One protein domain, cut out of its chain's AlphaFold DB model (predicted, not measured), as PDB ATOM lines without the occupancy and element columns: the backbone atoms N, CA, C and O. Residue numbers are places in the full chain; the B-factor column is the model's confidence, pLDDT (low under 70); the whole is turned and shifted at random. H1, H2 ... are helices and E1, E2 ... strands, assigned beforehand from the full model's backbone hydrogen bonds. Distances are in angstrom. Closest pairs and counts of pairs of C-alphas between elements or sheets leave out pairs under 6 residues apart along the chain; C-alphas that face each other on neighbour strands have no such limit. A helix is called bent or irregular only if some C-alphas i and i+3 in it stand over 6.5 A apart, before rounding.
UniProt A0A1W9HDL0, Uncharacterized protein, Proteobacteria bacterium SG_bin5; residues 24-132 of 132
ATOM      1  N   SER A  24     261.504 273.033 337.835       69.94
ATOM      2  CA  SER A  24     261.812 273.705 339.103       69.94
ATOM      3  C   SER A  24     263.307 273.976 339.314       69.94
ATOM      4  O   SER A  24     263.674 274.888 340.062       69.94
ATOM      5  N   VAL A  25     264.193 273.247 338.625       80.69
ATOM      6  CA  VAL A  25     265.646 273.451 338.716       80.69
ATOM      7  C   VAL A  25     266.026 274.790 338.091       80.69
ATOM      8  O   VAL A  25     266.757 275.566 338.706       80.69
ATOM      9  N   ASN A  26     265.461 275.106 336.924       86.94
ATOM     10  CA  ASN A  26     265.859 276.263 336.118       86.94
ATOM     11  C   ASN A  26     264.867 277.421 336.124       86.94
ATOM     12  O   ASN A  26     265.243 278.520 335.723       86.94
ATOM     13  N   TYR A  27     263.631 277.203 336.567       91.31
ATOM     14  CA  TYR A  27     262.592 278.225 336.577       91.31
ATOM     15  C   TYR A  27     262.084 278.492 337.987       91.31
ATOM     16  O   TYR A  27     262.105 277.621 338.856       91.31
ATOM     17  N   VAL A  28     261.629 279.719 338.204       92.50
ATOM     18  CA  VAL A  28     260.966 280.154 339.429       92.50
ATOM     19  C   VAL A  28     259.699 280.911 339.064       92.50
ATOM     20  O   VAL A  28     259.663 281.648 338.078       92.50
ATOM     21  N   GLN A  29     258.648 280.689 339.847       93.88
ATOM     22  CA  GLN A  29     257.388 281.393 339.688       93.88
ATOM     23  C   GLN A  29     257.516 282.810 340.248       93.88
ATOM     24  O   GLN A  29     257.882 282.983 341.410       93.88
ATOM     25  N   ILE A  30     257.224 283.810 339.421       92.69
ATOM     26  CA  ILE A  30     257.278 285.224 339.798       92.69
ATOM     27  C   ILE A  30     256.036 285.973 339.300       92.69
ATOM     28  O   ILE A  30     255.455 285.596 338.275       92.69
ATOM     29  N   PRO A  31     255.642 287.062 339.981       93.75
ATOM     30  CA  PRO A  31     254.624 287.966 339.469       93.75
ATOM     31  C   PRO A  31     255.172 288.799 338.303       93.75
ATOM     32  O   PRO A  31     256.260 289.372 338.381       93.75
ATOM     33  N   ALA A  32     254.380 288.920 337.244       93.62
ATOM     34  CA  ALA A  32     254.623 289.794 336.106       93.62
ATOM     35  C   ALA A  32     253.403 290.684 335.863       93.62
ATOM     36  O   ALA A  32     252.260 290.247 336.010       93.62
ATOM     37  N   ARG A  33     253.636 291.942 335.492       94.62
ATOM     38  CA  ARG A  33     252.576 292.889 335.144       94.62
ATOM     39  C   ARG A  33     252.258 292.782 333.661       94.62
ATOM     40  O   ARG A  33     253.166 292.754 332.842       94.62
ATOM     41  N   VAL A  34     250.979 292.740 333.320       93.56
ATOM     42  CA  VAL A  34     250.516 292.747 331.931       93.56
ATOM     43  C   VAL A  34     250.569 294.175 331.406       93.56
ATOM     44  O   VAL A  34     249.812 295.028 331.862       93.56
ATOM     45  N   ASP A  35     251.439 294.426 330.434       92.94
ATOM     46  CA  ASP A  35     251.566 295.736 329.792       92.94
ATOM     47  C   ASP A  35     250.568 295.882 328.640       92.94
ATOM     48  O   ASP A  35     249.957 296.936 328.465       92.94
ATOM     49  N   LYS A  36     250.392 294.821 327.842       90.44
ATOM     50  CA  LYS A  36     249.544 294.853 326.646       90.44
ATOM     51  C   LYS A  36     248.960 293.481 326.332       90.44
ATOM     52  O   LYS A  36     249.593 292.452 326.557       90.44
ATOM     53  N   LEU A  37     247.762 293.493 325.758       89.56
ATOM     54  CA  LEU A  37     247.139 292.346 325.109       89.56
ATOM     55  C   LEU A  37     247.006 292.645 323.618       89.56
ATOM     56  O   LEU A  37     246.512 293.706 323.238       89.56
ATOM     57  N   GLU A  38     247.461 291.723 322.780       89.25
ATOM     58  CA  GLU A  38     247.361 291.817 321.327       89.25
ATOM     59  C   GLU A  38     246.556 290.635 320.797       89.25
ATOM     60  O   GLU A  38     246.877 289.480 321.075       89.25
ATOM     61  N   SER A  39     245.513 290.915 320.016       86.88
ATOM     62  CA  SER A  39     244.770 289.868 319.324       86.88
ATOM     63  C   SER A  39     245.523 289.475 318.055       86.88
ATOM     64  O   SER A  39     245.751 290.307 317.175       86.88
ATOM     65  N   GLN A  40     245.943 288.216 317.989       90.31
ATOM     66  CA  GLN A  40     246.634 287.636 316.846       90.31
ATOM     67  C   GLN A  40     245.784 286.512 316.274       90.31
ATOM     68  O   GLN A  40     245.221 285.725 317.021       90.31
ATOM     69  N   CYS A  41     245.686 286.427 314.958       90.00
ATOM     70  CA  CYS A  41     244.946 285.372 314.292       90.00
ATOM     71  C   CYS A  41     245.828 284.656 313.281       90.00
ATOM     72  O   CYS A  41     246.728 285.256 312.693       90.00
ATOM     73  N   HIS A  42     245.518 283.390 313.046       91.06
ATOM     74  CA  HIS A  42     246.059 282.617 311.939       91.06
ATOM     75  C   HIS A  42     245.012 281.620 311.444       91.06
ATOM     76  O   HIS A  42     244.096 281.231 312.164       91.06
ATOM     77  N   PHE A  43     245.161 281.177 310.205       92.31
ATOM     78  CA  PHE A  43     244.442 280.026 309.675       92.31
ATOM     79  C   PHE A  43     245.139 278.722 310.043       92.31
ATOM     80  O   PHE A  43     246.353 278.611 309.867       92.31
ATOM     81  N   GLU A  44     244.371 277.731 310.492       92.06
ATOM     82  CA  GLU A  44     244.819 276.374 310.800       92.06
ATOM     83  C   GLU A  44     243.964 275.339 310.049       92.06
ATOM     84  O   GLU A  44     242.735 275.304 310.160       92.06
ATOM     85  N   LYS A  45     244.620 274.429 309.324       90.56
ATOM     86  CA  LYS A  45     244.007 273.238 308.730       90.56
ATOM     87  C   LYS A  45     244.502 272.002 309.467       90.56
ATOM     88  O   LYS A  45     245.698 271.700 309.488       90.56
ATOM     89  N   LYS A  46     243.574 271.261 310.070       86.81
ATOM     90  CA  LYS A  46     243.855 269.978 310.723       86.81
ATOM     91  C   LYS A  46     243.446 268.841 309.790       86.81
ATOM     92  O   LYS A  46     242.282 268.715 309.430       86.81
ATOM     93  N   SER A  47     244.405 267.999 309.423       85.62
ATOM     94  CA  SER A  47     244.185 266.720 308.740       85.62
ATOM     95  C   SER A  47     244.581 265.562 309.662       85.62
ATOM     96  O   SER A  47     245.226 265.771 310.687       85.62
ATOM     97  N   PHE A  48     244.240 264.324 309.290       80.31
ATOM     98  CA  PHE A  48     244.443 263.135 310.131       80.31
ATOM     99  C   PHE A  48     245.880 262.960 310.667       80.31
ATOM    100  O   PHE A  48     246.068 262.427 311.756       80.31
ATOM    101  N   ARG A  49     246.904 263.413 309.927       87.88
ATOM    102  CA  ARG A  49     248.320 263.327 310.346       87.88
ATOM    103  C   ARG A  49     249.110 264.626 310.235       87.88
ATOM    104  O   ARG A  49     250.277 264.640 310.617       87.88
ATOM    105  N   ARG A  50     248.530 265.696 309.691       86.12
ATOM    106  CA  ARG A  50     249.235 266.970 309.505       86.12
ATOM    107  C   ARG A  50     248.401 268.131 309.989       86.12
ATOM    108  O   ARG A  50     247.182 268.148 309.827       86.12
ATOM    109  N   ARG A  51     249.101 269.111 310.530       87.88
ATOM    110  CA  ARG A  51     248.567 270.410 310.884       87.88
ATOM    111  C   ARG A  51     249.326 271.428 310.052       87.88
ATOM    112  O   ARG A  51     250.551 271.435 310.085       87.88
ATOM    113  N   GLU A  52     248.593 272.225 309.301       88.81
ATOM    114  CA  GLU A  52     249.128 273.333 308.519       88.81
ATOM    115  C   GLU A  52     248.588 274.615 309.129       88.81
ATOM    116  O   GLU A  52     247.406 274.691 309.464       88.81
ATOM    117  N   TRP A  53     249.454 275.603 309.316       89.88
ATOM    118  CA  TRP A  53     249.054 276.896 309.840       89.88
ATOM    119  C   TRP A  53     249.772 278.017 309.103       89.88
ATOM    120  O   TRP A  53     250.882 277.852 308.593       89.88
ATOM    121  N   THR A  54     249.109 279.161 309.046       90.56
ATOM    122  CA  THR A  54     249.685 280.407 308.539       90.56
ATOM    123  C   THR A  54     250.412 281.149 309.656       90.56
ATOM    124  O   THR A  54     250.327 280.793 310.831       90.56
ATOM    125  N   ARG A  55     251.171 282.181 309.292       89.12
ATOM    126  CA  ARG A  55     251.819 283.048 310.274       89.12
ATOM    127  C   ARG A  55     250.767 283.866 311.027       89.12
ATOM    128  O   ARG A  55     249.843 284.381 310.407       89.12
ATOM    129  N   ASP A  56     250.978 284.047 312.328       88.06
ATOM    130  CA  ASP A  56     250.174 284.962 313.136       88.06
ATOM    131  C   ASP A  56     250.233 286.393 312.586       88.06
ATOM    132  O   ASP A  56     251.312 286.932 312.305       88.06
ATOM    133  N   GLY A  57     249.067 287.021 312.470       89.88
ATOM    134  CA  GLY A  57     248.908 288.413 312.065       89.88
ATOM    135  C   GLY A  57     247.791 289.119 312.838       89.88
ATOM    136  O   GLY A  57     247.089 288.486 313.627       89.88
ATOM    137  N   PRO A  58     247.610 290.434 312.638       89.19
ATOM    138  CA  PRO A  58     246.481 291.163 313.210       89.19
ATOM    139  C   PRO A  58     245.156 290.547 312.752       89.19
ATOM    140  O   PRO A  58     244.958 290.348 311.553       89.19
ATOM    141  N   CYS A  59     244.244 290.272 313.686       87.50
ATOM    142  CA  CYS A  59     242.982 289.599 313.369       87.50
ATOM    143  C   CYS A  59     242.158 290.310 312.298       87.50
ATOM    144  O   CYS A  59     241.655 289.648 311.401       87.50
ATOM    145  N   GLU A  60     242.120 291.642 312.318       89.06
ATOM    146  CA  GLU A  60     241.437 292.449 311.303       89.06
ATOM    147  C   GLU A  60     241.923 292.131 309.882       89.06
ATOM    148  O   GLU A  60     241.114 291.993 308.975       89.06
ATOM    149  N   LEU A  61     243.234 291.953 309.689       89.00
ATOM    150  CA  LEU A  61     243.808 291.650 308.376       89.00
ATOM    151  C   LEU A  61     243.592 290.192 307.973       89.00
ATOM    152  O   LEU A  61     243.333 289.905 306.810       89.00
ATOM    153  N   VAL A  62     243.705 289.267 308.926       89.75
ATOM    154  CA  VAL A  62     243.549 287.831 308.658       89.75
ATOM    155  C   VAL A  62     242.083 287.486 308.381       89.75
ATOM    156  O   VAL A  62     241.796 286.655 307.528       89.75
ATOM    157  N   GLU A  63     241.142 288.165 309.036       89.25
ATOM    158  CA  GLU A  63     239.705 288.007 308.795       89.25
ATOM    159  C   GLU A  63     239.289 288.414 307.381       89.25
ATOM    160  O   GLU A  63     238.430 287.753 306.802       89.25
ATOM    161  N   LEU A  64     239.930 289.432 306.794       90.50
ATOM    162  CA  LEU A  64     239.676 289.840 305.405       90.50
ATOM    163  C   LEU A  64     240.032 288.747 304.392       90.50
ATOM    164  O   LEU A  64     239.465 288.708 303.307       90.50
ATOM    165  N   LEU A  65     240.950 287.848 304.748       89.12
ATOM    166  CA  LEU A  65     241.381 286.750 303.885       89.12
ATOM    167  C   LEU A  65     240.475 285.518 303.999       89.12
ATOM    168  O   LEU A  65     240.689 284.535 303.300       89.12
ATOM    169  N   LYS A  66     239.461 285.529 304.868       85.94
ATOM    170  CA  LYS A  66     238.628 284.346 305.134       85.94
ATOM    171  C   LYS A  66     237.876 283.834 303.899       85.94
ATOM    172  O   LYS A  66     237.646 282.632 303.789       85.94
ATOM    173  N   ASP A  67     237.513 284.730 302.986       85.38
ATOM    174  CA  ASP A  67     236.738 284.395 301.786       85.38
ATOM    175  C   ASP A  67     237.620 284.035 300.573       85.38
ATOM    176  O   ASP A  67     237.123 283.514 299.562       85.38
ATOM    177  N   GLU A  68     238.937 284.251 300.683       90.56
ATOM    178  CA  GLU A  68     239.894 283.896 299.640       90.56
ATOM    179  C   GLU A  68     239.934 282.369 299.439       90.56
ATOM    180  O   GLU A  68     239.877 281.604 300.412       90.56
ATOM    181  N   PRO A  69     240.038 281.886 298.187       89.12
ATOM    182  CA  PRO A  69     239.961 280.459 297.870       89.12
ATOM    183  C   PRO A  69     240.934 279.587 298.673       89.12
ATOM    184  O   PRO A  69     240.562 278.492 299.093       89.12
ATOM    185  N   ASP A  70     242.140 280.100 298.929       86.94
ATOM    186  CA  ASP A  70     243.221 279.379 299.603       86.94
ATOM    187  C   ASP A  70     242.921 279.076 301.082       86.94
ATOM    188  O   ASP A  70     243.450 278.109 301.634       86.94
ATOM    189  N   PHE A  71     242.042 279.855 301.727       87.19
ATOM    190  CA  PHE A  71     241.754 279.740 303.162       87.19
ATOM    191  C   PHE A  71     240.371 279.156 303.479       87.19
ATOM    192  O   PHE A  71     240.088 278.888 304.647       87.19
ATOM    193  N   ARG A  72     239.522 278.870 302.476       84.06
ATOM    194  CA  ARG A  72     238.147 278.354 302.691       84.06
ATOM    195  C   ARG A  72     238.073 277.050 303.478       84.06
ATOM    196  O   ARG A  72     237.103 276.813 304.189       84.06
ATOM    197  N   GLU A  73     239.075 276.188 303.324       86.19
ATOM    198  CA  GLU A  73     239.157 274.903 304.031       86.19
ATOM    199  C   GLU A  73     239.960 274.989 305.340       86.19
ATOM    200  O   GLU A  73     240.260 273.961 305.956       86.19
ATOM    201  N   MET A  74     240.358 276.195 305.753       90.88
ATOM    202  CA  MET A  74     241.112 276.440 306.977       90.88
ATOM    203  C   MET A  74     240.227 277.107 308.032       90.88
ATOM    204  O   MET A  74     239.321 277.880 307.733       90.88
ATOM    205  N   ASN A  75     240.508 276.829 309.302       90.19
ATOM    206  CA  ASN A  75     239.807 277.449 310.419       90.19
ATOM    207  C   ASN A  75     240.569 278.687 310.876       90.19
ATOM    208  O   ASN A  75     241.777 278.618 311.094       90.19
ATOM    209  N   LEU A  76     239.867 279.800 311.065       89.12
ATOM    210  CA  LEU A  76     240.439 280.980 311.702       89.12
ATOM    211  C   LEU A  76     240.582 280.726 313.207       89.12
ATOM    212  O   LEU A  76     239.581 280.598 313.913       89.12
ATOM    213  N   ILE A  77     241.816 280.690 313.692       88.62
ATOM    214  CA  ILE A  77     242.154 280.579 315.107       88.62
ATOM    215  C   ILE A  77     242.499 281.969 315.630       88.62
ATOM    216  O   ILE A  77     243.313 282.679 315.037       88.62
ATOM    217  N   ARG A  78     241.873 282.360 316.743       87.50
ATOM    218  CA  ARG A  78     242.180 283.607 317.452       87.50
ATOM    219  C   ARG A  78     243.037 283.295 318.668       87.50
ATOM    220  O   ARG A  78     242.615 282.543 319.534       87.50
ATOM    221  N   ASN A  79     244.187 283.929 318.771       87.19
ATOM    222  CA  ASN A  79     245.090 283.867 319.905       87.19
ATOM    223  C   ASN A  79     245.217 285.249 320.547       87.19
ATOM    224  O   ASN A  79     245.012 286.289 319.919       87.19
ATOM    225  N   THR A  80     245.569 285.266 321.826       87.00
ATOM    226  CA  THR A  80     245.894 286.506 322.536       87.00
ATOM    227  C   THR A  80     247.360 286.472 322.923       87.00
ATOM    228  O   THR A  80     247.767 285.659 323.749       87.00
ATOM    229  N   LYS A  81     248.171 287.349 322.333       89.06
ATOM    230  CA  LYS A  81     249.549 287.575 322.762       89.06
ATOM    231  C   LYS A  81     249.532 288.492 323.981       89.06
ATOM    232  O   LYS A  81     249.042 289.619 323.923       89.06
ATOM    233  N   VAL A  82     250.050 287.988 325.093       90.88
ATOM    234  CA  VAL A  82     250.170 288.719 326.353       90.88
ATOM    235  C   VAL A  82     251.592 289.232 326.458       90.88
ATOM    236  O   VAL A  82     252.527 288.438 326.503       90.88
ATOM    237  N   VAL A  83     251.751 290.551 326.509       93.25
ATOM    238  CA  VAL A  83     253.039 291.203 326.752       93.25
ATOM    239  C   VAL A  83     253.118 291.545 328.230       93.25
ATOM    240  O   VAL A  83     252.248 292.244 328.761       93.25
ATOM    241  N   VAL A  84     254.151 291.044 328.898       94.00
ATOM    242  CA  VAL A  84     254.347 291.208 330.336       94.00
ATOM    243  C   VAL A  84     255.695 291.826 330.659       94.00
ATOM    244  O   VAL A  84     256.691 291.586 329.979       94.00
ATOM    245  N   ARG A  85     255.724 292.560 331.765       95.94
ATOM    246  CA  ARG A  85     256.919 293.125 332.374       95.94
ATOM    247  C   ARG A  85     257.165 292.493 333.736       95.94
ATOM    248  O   ARG A  85     256.245 292.375 334.545       95.94
ATOM    249  N   TYR A  86     258.400 292.096 334.007       94.69
ATOM    250  CA  TYR A  86     258.770 291.391 335.234       94.69
ATOM    251  C   TYR A  86     260.184 291.747 335.680       94.69
ATOM    252  O   TYR A  86     260.974 292.273 334.902       94.69
ATOM    253  N   ILE A  87     260.501 291.447 336.940       96.62
ATOM    254  CA  ILE A  87     261.866 291.536 337.464       96.62
ATOM    255  C   ILE A  87     262.510 290.161 337.308       96.62
ATOM    256  O   ILE A  87     262.016 289.177 337.860       96.62
ATOM    257  N   SER A  88     263.583 290.077 336.531       93.94
ATOM    258  CA  SER A  88     264.267 288.813 336.273       93.94
ATOM    259  C   SER A  88     265.024 288.346 337.525       93.94
ATOM    260  O   SER A  88     265.776 289.119 338.122       93.94
ATOM    261  N   PRO A  89     264.890 287.068 337.921       92.75
ATOM    262  CA  PRO A  89     265.647 286.508 339.039       92.75
ATOM    263  C   PRO A  89     267.138 286.316 338.714       92.75
ATOM    264  O   PRO A  89     267.917 286.053 339.624       92.75
ATOM    265  N   ALA A  90     267.536 286.420 337.439       92.06
ATOM    266  CA  ALA A  90     268.918 286.221 337.004       92.06
ATOM    267  C   ALA A  90     269.813 287.442 337.263       92.06
ATOM    268  O   ALA A  90     271.000 287.283 337.535       92.06
ATOM    269  N   ASP A  91     269.254 288.647 337.160       94.56
ATOM    270  CA  ASP A  91     269.988 289.919 337.197       94.56
ATOM    271  C   ASP A  91     269.303 291.010 338.040       94.56
ATOM    272  O   ASP A  91     269.881 292.076 338.240       94.56
ATOM    273  N   GLY A  92     268.085 290.771 338.538       94.00
ATOM    274  CA  GLY A  92     267.320 291.738 339.325       94.00
ATOM    275  C   GLY A  92     266.806 292.938 338.523       94.00
ATOM    276  O   GLY A  92     266.329 293.900 339.123       94.00
ATOM    277  N   GLN A  93     266.893 292.905 337.189       96.00
ATOM    278  CA  GLN A  93     266.472 294.009 336.326       96.00
ATOM    279  C   GLN A  93     265.073 293.784 335.756       96.00
ATOM    280  O   GLN A  93     264.530 292.680 335.779       96.00
ATOM    281  N   THR A  94     264.466 294.863 335.259       95.94
ATOM    282  CA  THR A  94     263.148 294.805 334.625       95.94
ATOM    283  C   THR A  94     263.276 294.367 333.171       95.94
ATOM    284  O   THR A  94     263.969 295.016 332.395       95.94
ATOM    285  N   HIS A  95     262.551 293.315 332.801       96.06
ATOM    286  CA  HIS A  95     262.509 292.749 331.456       96.06
ATOM    287  C   HIS A  95     261.086 292.715 330.919       96.06
ATOM    288  O   HIS A  95     260.114 292.767 331.676       96.06
ATOM    289  N   THR A  96     260.967 292.654 329.595       94.12
ATOM    290  CA  THR A  96     259.691 292.493 328.893       94.12
ATOM    291  C   THR A  96     259.748 291.234 328.051       94.12
ATOM    292  O   THR A  96     260.719 291.007 327.335       94.12
ATOM    293  N   ALA A  97     258.703 290.422 328.130       92.88
ATOM    294  CA  ALA A  97     258.560 289.228 327.315       92.88
ATOM    295  C   ALA A  97     257.094 289.020 326.943       92.88
ATOM    296  O   ALA A  97     256.199 289.678 327.478       92.88
ATOM    297  N   ASP A  98     256.845 288.091 326.030       91.62
ATOM    298  CA  ASP A  98     255.498 287.756 325.607       91.62
ATOM    299  C   ASP A  98     255.259 286.254 325.529       91.62
ATOM    300  O   ASP A  98     256.182 285.453 325.379       91.62
ATOM    301  N   TYR A  99     253.993 285.876 325.666       89.31
ATOM    302  CA  TYR A  99     253.533 284.514 325.448       89.31
ATOM    303  C   TYR A  99     252.129 284.520 324.848       89.31
ATOM    304  O   TYR A  99     251.342 285.446 325.056       89.31
ATOM    305  N   GLN A 100     251.803 283.469 324.099       87.12
ATOM    306  CA  GLN A 100     250.485 283.311 323.496       87.12
ATOM    307  C   GLN A 100     249.533 282.562 324.432       87.12
ATOM    308  O   GLN A 100     249.901 281.605 325.124       87.12
ATOM    309  N   LEU A 101     248.284 283.008 324.443       84.12
ATOM    310  CA  LEU A 101     247.149 282.274 324.964       84.12
ATOM    311  C   LEU A 101     246.288 281.797 323.793       84.12
ATOM    312  O   LEU A 101     245.821 282.614 322.997       84.12
ATOM    313  N   ASP A 102     246.068 280.487 323.711       74.94
ATOM    314  CA  ASP A 102     245.185 279.901 322.702       74.94
ATOM    315  C   ASP A 102     243.721 280.293 322.961       74.94
ATOM    316  O   ASP A 102     243.228 280.195 324.093       74.94
ATOM    317  N   GLY A 103     243.007 280.708 321.910       61.00
ATOM    318  CA  GLY A 103     241.604 281.144 321.970       61.00
ATOM    319  C   GLY A 103     240.616 280.104 322.486       61.00
ATOM    320  O   GLY A 103     239.632 280.463 323.127       61.00
ATOM    321  N   ASP A 104     240.904 278.819 322.268       56.12
ATOM    322  CA  ASP A 104     239.979 277.714 322.555       56.12
ATOM    323  C   ASP A 104     239.860 277.364 324.044       56.12
ATOM    324  O   ASP A 104     239.030 276.540 324.434       56.12
ATOM    325  N   LYS A 105     240.686 277.958 324.914       48.91
ATOM    326  CA  LYS A 105     240.668 277.650 326.345       48.91
ATOM    327  C   LYS A 105     240.197 278.855 327.150       48.91
ATOM    328  O   LYS A 105     240.831 279.903 327.166       48.91
ATOM    329  N   SER A 106     239.136 278.613 327.921       43.12
ATOM    330  CA  SER A 106     238.549 279.399 329.027       43.12
ATOM    331  C   SER A 106     239.544 280.158 329.947       43.12
ATOM    332  O   SER A 106     239.164 281.073 330.671       43.12
ATOM    333  N   ALA A 107     240.846 279.863 329.872       49.53
ATOM    334  CA  ALA A 107     241.928 280.582 330.544       49.53
ATOM    335  C   ALA A 107     242.128 282.048 330.087       49.53
ATOM    336  O   ALA A 107     242.835 282.788 330.765       49.53
ATOM    337  N   ASN A 108     241.520 282.481 328.975       51.66
ATOM    338  CA  ASN A 108     241.596 283.872 328.497       51.66
ATOM    339  C   ASN A 108     240.792 284.862 329.354       51.66
ATOM    340  O   ASN A 108     241.053 286.062 329.311       51.66
ATOM    341  N   ALA A 109     239.832 284.380 330.148       53.12
ATOM    342  CA  ALA A 109     238.881 285.234 330.856       53.12
ATOM    343  C   ALA A 109     239.473 286.019 332.048       53.12
ATOM    344  O   ALA A 109     238.778 286.853 332.622       53.12
ATOM    345  N   SER A 110     240.732 285.780 332.440       63.41
ATOM    346  CA  SER A 110     241.319 286.361 333.661       63.41
ATOM    347  C   SER A 110     242.509 287.297 333.443       63.41
ATOM    348  O   SER A 110     242.968 287.913 334.407       63.41
ATOM    349  N   VAL A 111     243.018 287.445 332.216       77.31
ATOM    350  CA  VAL A 111     244.171 288.319 331.951       77.31
ATOM    351  C   VAL A 111     243.679 289.702 331.541       77.31
ATOM    352  O   VAL A 111     243.084 289.874 330.483       77.31
ATOM    353  N   GLN A 112     243.932 290.693 332.392       85.50
ATOM    354  CA  GLN A 112     243.571 292.089 332.158       85.50
ATOM    355  C   GLN A 112     244.828 292.937 331.977       85.50
ATOM    356  O   GLN A 112     245.857 292.673 332.601       85.50
ATOM    357  N   VAL A 113     244.736 293.982 331.152       87.50
ATOM    358  CA  VAL A 113     245.793 294.998 331.038       87.50
ATOM    359  C   VAL A 113     246.015 295.644 332.405       87.50
ATOM    360  O   VAL A 113     245.058 295.895 333.136       87.50
ATOM    361  N   ASN A 114     247.275 295.889 332.766       89.75
ATOM    362  CA  ASN A 114     247.727 296.308 334.098       89.75
ATOM    363  C   ASN A 114     247.493 295.284 335.224       89.75
ATOM    364  O   ASN A 114     247.872 295.542 336.370       89.75
ATOM    365  N   GLY A 115     246.921 294.119 334.916       89.50
ATOM    366  CA  GLY A 115     246.800 293.004 335.843       89.50
ATOM    367  C   GLY A 115     248.156 292.388 336.180       89.50
ATOM    368  O   GLY A 115     249.168 292.639 335.521       89.50
ATOM    369  N   VAL A 116     248.176 291.557 337.219       91.38
ATOM    370  CA  VAL A 116     249.350 290.763 337.592       91.38
ATOM    371  C   VAL A 116     249.054 289.301 337.305       91.38
ATOM    372  O   VAL A 116     248.055 288.760 337.773       91.38
ATOM    373  N   VAL A 117     249.939 288.665 336.550       90.69
ATOM    374  CA  VAL A 117     249.907 287.233 336.261       90.69
ATOM    375  C   VAL A 117     251.134 286.566 336.853       90.69
ATOM    376  O   VAL A 117     252.165 287.195 337.074       90.69
ATOM    377  N   GLN A 118     251.021 285.274 337.124       92.06
ATOM    378  CA  GLN A 118     252.169 284.472 337.510       92.06
ATOM    379  C   GLN A 118     252.822 283.920 336.241       92.06
ATOM    380  O   GLN A 118     252.122 283.453 335.340       92.06
ATOM    381  N   ILE A 119     254.152 283.963 336.180       91.56
ATOM    382  CA  ILE A 119     254.952 283.371 335.099       91.56
ATOM    383  C   ILE A 119     256.110 282.560 335.675       91.56
ATOM    384  O   ILE A 119     256.520 282.770 336.814       91.56
ATOM    385  N   LEU A 120     256.671 281.660 334.872       92.69
ATOM    386  CA  LEU A 120     257.920 280.974 335.183       92.69
ATOM    387  C   LEU A 120     259.079 281.714 334.514       92.69
ATOM    388  O   LEU A 120     259.227 281.642 333.298       92.69
ATOM    389  N   ALA A 121     259.918 282.393 335.291       92.50
ATOM    390  CA  ALA A 121     261.125 283.048 334.788       92.50
ATOM    391  C   ALA A 121     262.356 282.161 334.993       92.50
ATOM    392  O   ALA A 121     262.483 281.471 336.008       92.50
ATOM    393  N   HIS A 122     263.269 282.160 334.023       92.38
ATOM    394  CA  HIS A 122     264.491 281.369 334.111       92.38
ATOM    395  C   HIS A 122     265.485 282.004 335.094       92.38
ATOM    396  O   HIS A 122     265.806 283.185 334.995       92.38
ATOM    397  N   LYS A 123     266.043 281.202 336.004       89.56
ATOM    398  CA  LYS A 123     266.937 281.661 337.085       89.56
ATOM    399  C   LYS A 123     268.252 282.270 336.596       89.56
ATOM    400  O   LYS A 123     268.869 283.025 337.325       89.56
ATOM    401  N   THR A 124     268.700 281.921 335.389       88.19
ATOM    402  CA  THR A 124     269.990 282.380 334.829       88.19
ATOM    403  C   THR A 124     269.896 283.025 333.444       88.19
ATOM    404  O   THR A 124     270.911 283.455 332.909       88.19
ATOM    405  N   LYS A 125     268.707 283.065 332.824       89.19
ATOM    406  CA  LYS A 125     268.519 283.601 331.463       89.19
ATOM    407  C   LYS A 125     267.428 284.668 331.514       89.19
ATOM    408  O   LYS A 125     266.259 284.287 331.531       89.19
ATOM    409  N   PRO A 126     267.787 285.958 331.567       86.88
ATOM    410  CA  PRO A 126     266.846 287.016 331.918       86.88
ATOM    411  C   PRO A 126     265.667 287.126 330.945       86.88
ATOM    412  O   PRO A 126     264.545 287.304 331.401       86.88
ATOM    413  N   ASP A 127     265.885 286.888 329.648       89.25
ATOM    414  CA  ASP A 127     264.863 287.024 328.592       89.25
ATOM    415  C   ASP A 127     263.971 285.785 328.404       89.25
ATOM    416  O   ASP A 127     263.191 285.697 327.454       89.25
ATOM    417  N   ARG A 128     264.124 284.757 329.248       89.62
ATOM    418  CA  ARG A 128     263.430 283.479 329.065       89.62
ATOM    419  C   ARG A 128     262.332 283.295 330.104       89.62
ATOM    420  O   ARG A 128     262.610 283.053 331.280       89.62
ATOM    421  N   ILE A 129     261.091 283.275 329.621       91.19
ATOM    422  CA  ILE A 129     259.904 282.976 330.423       91.19
ATOM    423  C   ILE A 129     259.122 281.786 329.864       91.19
ATOM    424  O   ILE A 129     259.268 281.408 328.701       91.19
ATOM    425  N   MET A 130     258.271 281.201 330.700       86.62
ATOM    426  CA  MET A 130     257.250 280.238 330.305       86.62
ATOM    427  C   MET A 130     255.921 280.593 330.972       86.62
ATOM    428  O   MET A 130     255.882 281.089 332.102       86.62
ATOM    429  N   LYS A 131     254.828 280.297 330.270       84.81
ATOM    430  CA  LYS A 131     253.486 280.300 330.854       84.81
ATOM    431  C   LYS A 131     253.381 279.177 331.899       84.81
ATOM    432  O   LYS A 131     253.953 278.103 331.690       84.81
ATOM    433  N   LEU A 132     252.672 279.447 332.998       79.50
ATOM    434  CA  LEU A 132     252.263 278.430 333.977       79.50
ATOM    435  C   LEU A 132     251.282 277.412 333.388       79.50
ATOM    436  O   LEU A 132     250.403 277.816 332.589       79.50
TER     437      LEU A 132
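AT A GLANCE: This is residues 24 to 132 of the 132 residues of an uncharacterized protein of Proteobacteria bacterium SG_bin5 (UniProt A0A1W9HDL0). A long, strongly twisted antiparallel sheet has E1 as its spine; at one end the first part of E1 with E5, E6, E3 and E4 curls into a small, incomplete barrel, open between E4 and E6. From there the ribbon of E1 and E3 runs on to the other end, where E2 pairs with the last part of E1 and the short helix H1 packs over E1. The printed part has 109 residues, with six named strands and two named helices in the order E1 E2 H1 E3 E4 H2 E5 E6, and its class is mostly strand. It is loose, with a radius of gyration of the C-alphas of 16.7 A, and elongated, spanning 51 by 31 by 22 A.

IN THESE COORDINATES: E1, residues 27 to 46, runs from C-alpha 27 at (262.592, 278.225, 336.577) to C-alpha 46 at (243.855, 269.978, 310.723), 33.0 A, and bends by 114 degrees at residue 30. E3, residues 75 to 87, spans 37.6 A, and E4, residues 94 to 102, spans 26.2 A. E5, residues 116 to 122, spans 18.2 A. The short strands are E2, residues 51 to 53, 6.6 A, and E6, residues 129 to 131, 7.0 A, ending at (253.486, 280.300, 330.854). H1 is residues 59 to 64, 8.6 A; H2 is residues 106 to 110, 8.8 A, and only just irregular, with C-alphas 107 and 110 6.6 A apart.

HOW THE PARTS SIT: The sheet is branched, and E1 has three neighbours, each antiparallel to it. E2, beside residues 43 to 46, and E5, beside residues 27 to 33, lie on one side of E1; E3, beside residues 32 to 44, lies on the other side. N 38 and O 81 of E1 and E3 are 2.9 A apart, N 30 and O 119 of E1 and E5 2.9 A, and N 45 and O 52 of the hairpin E1 and E2 2.8 A, within hydrogen-bond range. In the hairpin E3 and E4, N 84 and O 97 are 2.8 A apart; in the hairpin E5 and E6, N 130 and O 120 are 2.8 A apart. E4 and E6 come closest at the C-alphas of Tyr 99 and Lys 131, 6.9 A. H1 is on the sheet at a height of 7.2 A over the sheet, over E1 and along the strands, at 3 degrees to E1 on the local plane; their closest C-alphas, Cys 41 and Cys 59, are 4.8 A apart. H2 only grazes the sheet with residues 107 to 110. O i to N i+4 pairs are within range in 1 of 2 for H1 and 0 of 1 for H2, where 1 of 2 O i to N i+3 pairs is.

THE WHOLE: The C-alphas farthest apart, those of Pro 69 and Gly 92, are 50.9 A apart. The printed part has no cut, and no link is long. Mean pLDDT of the printed part is 86.8; residue 24 and residues 103 to 110 are under 70.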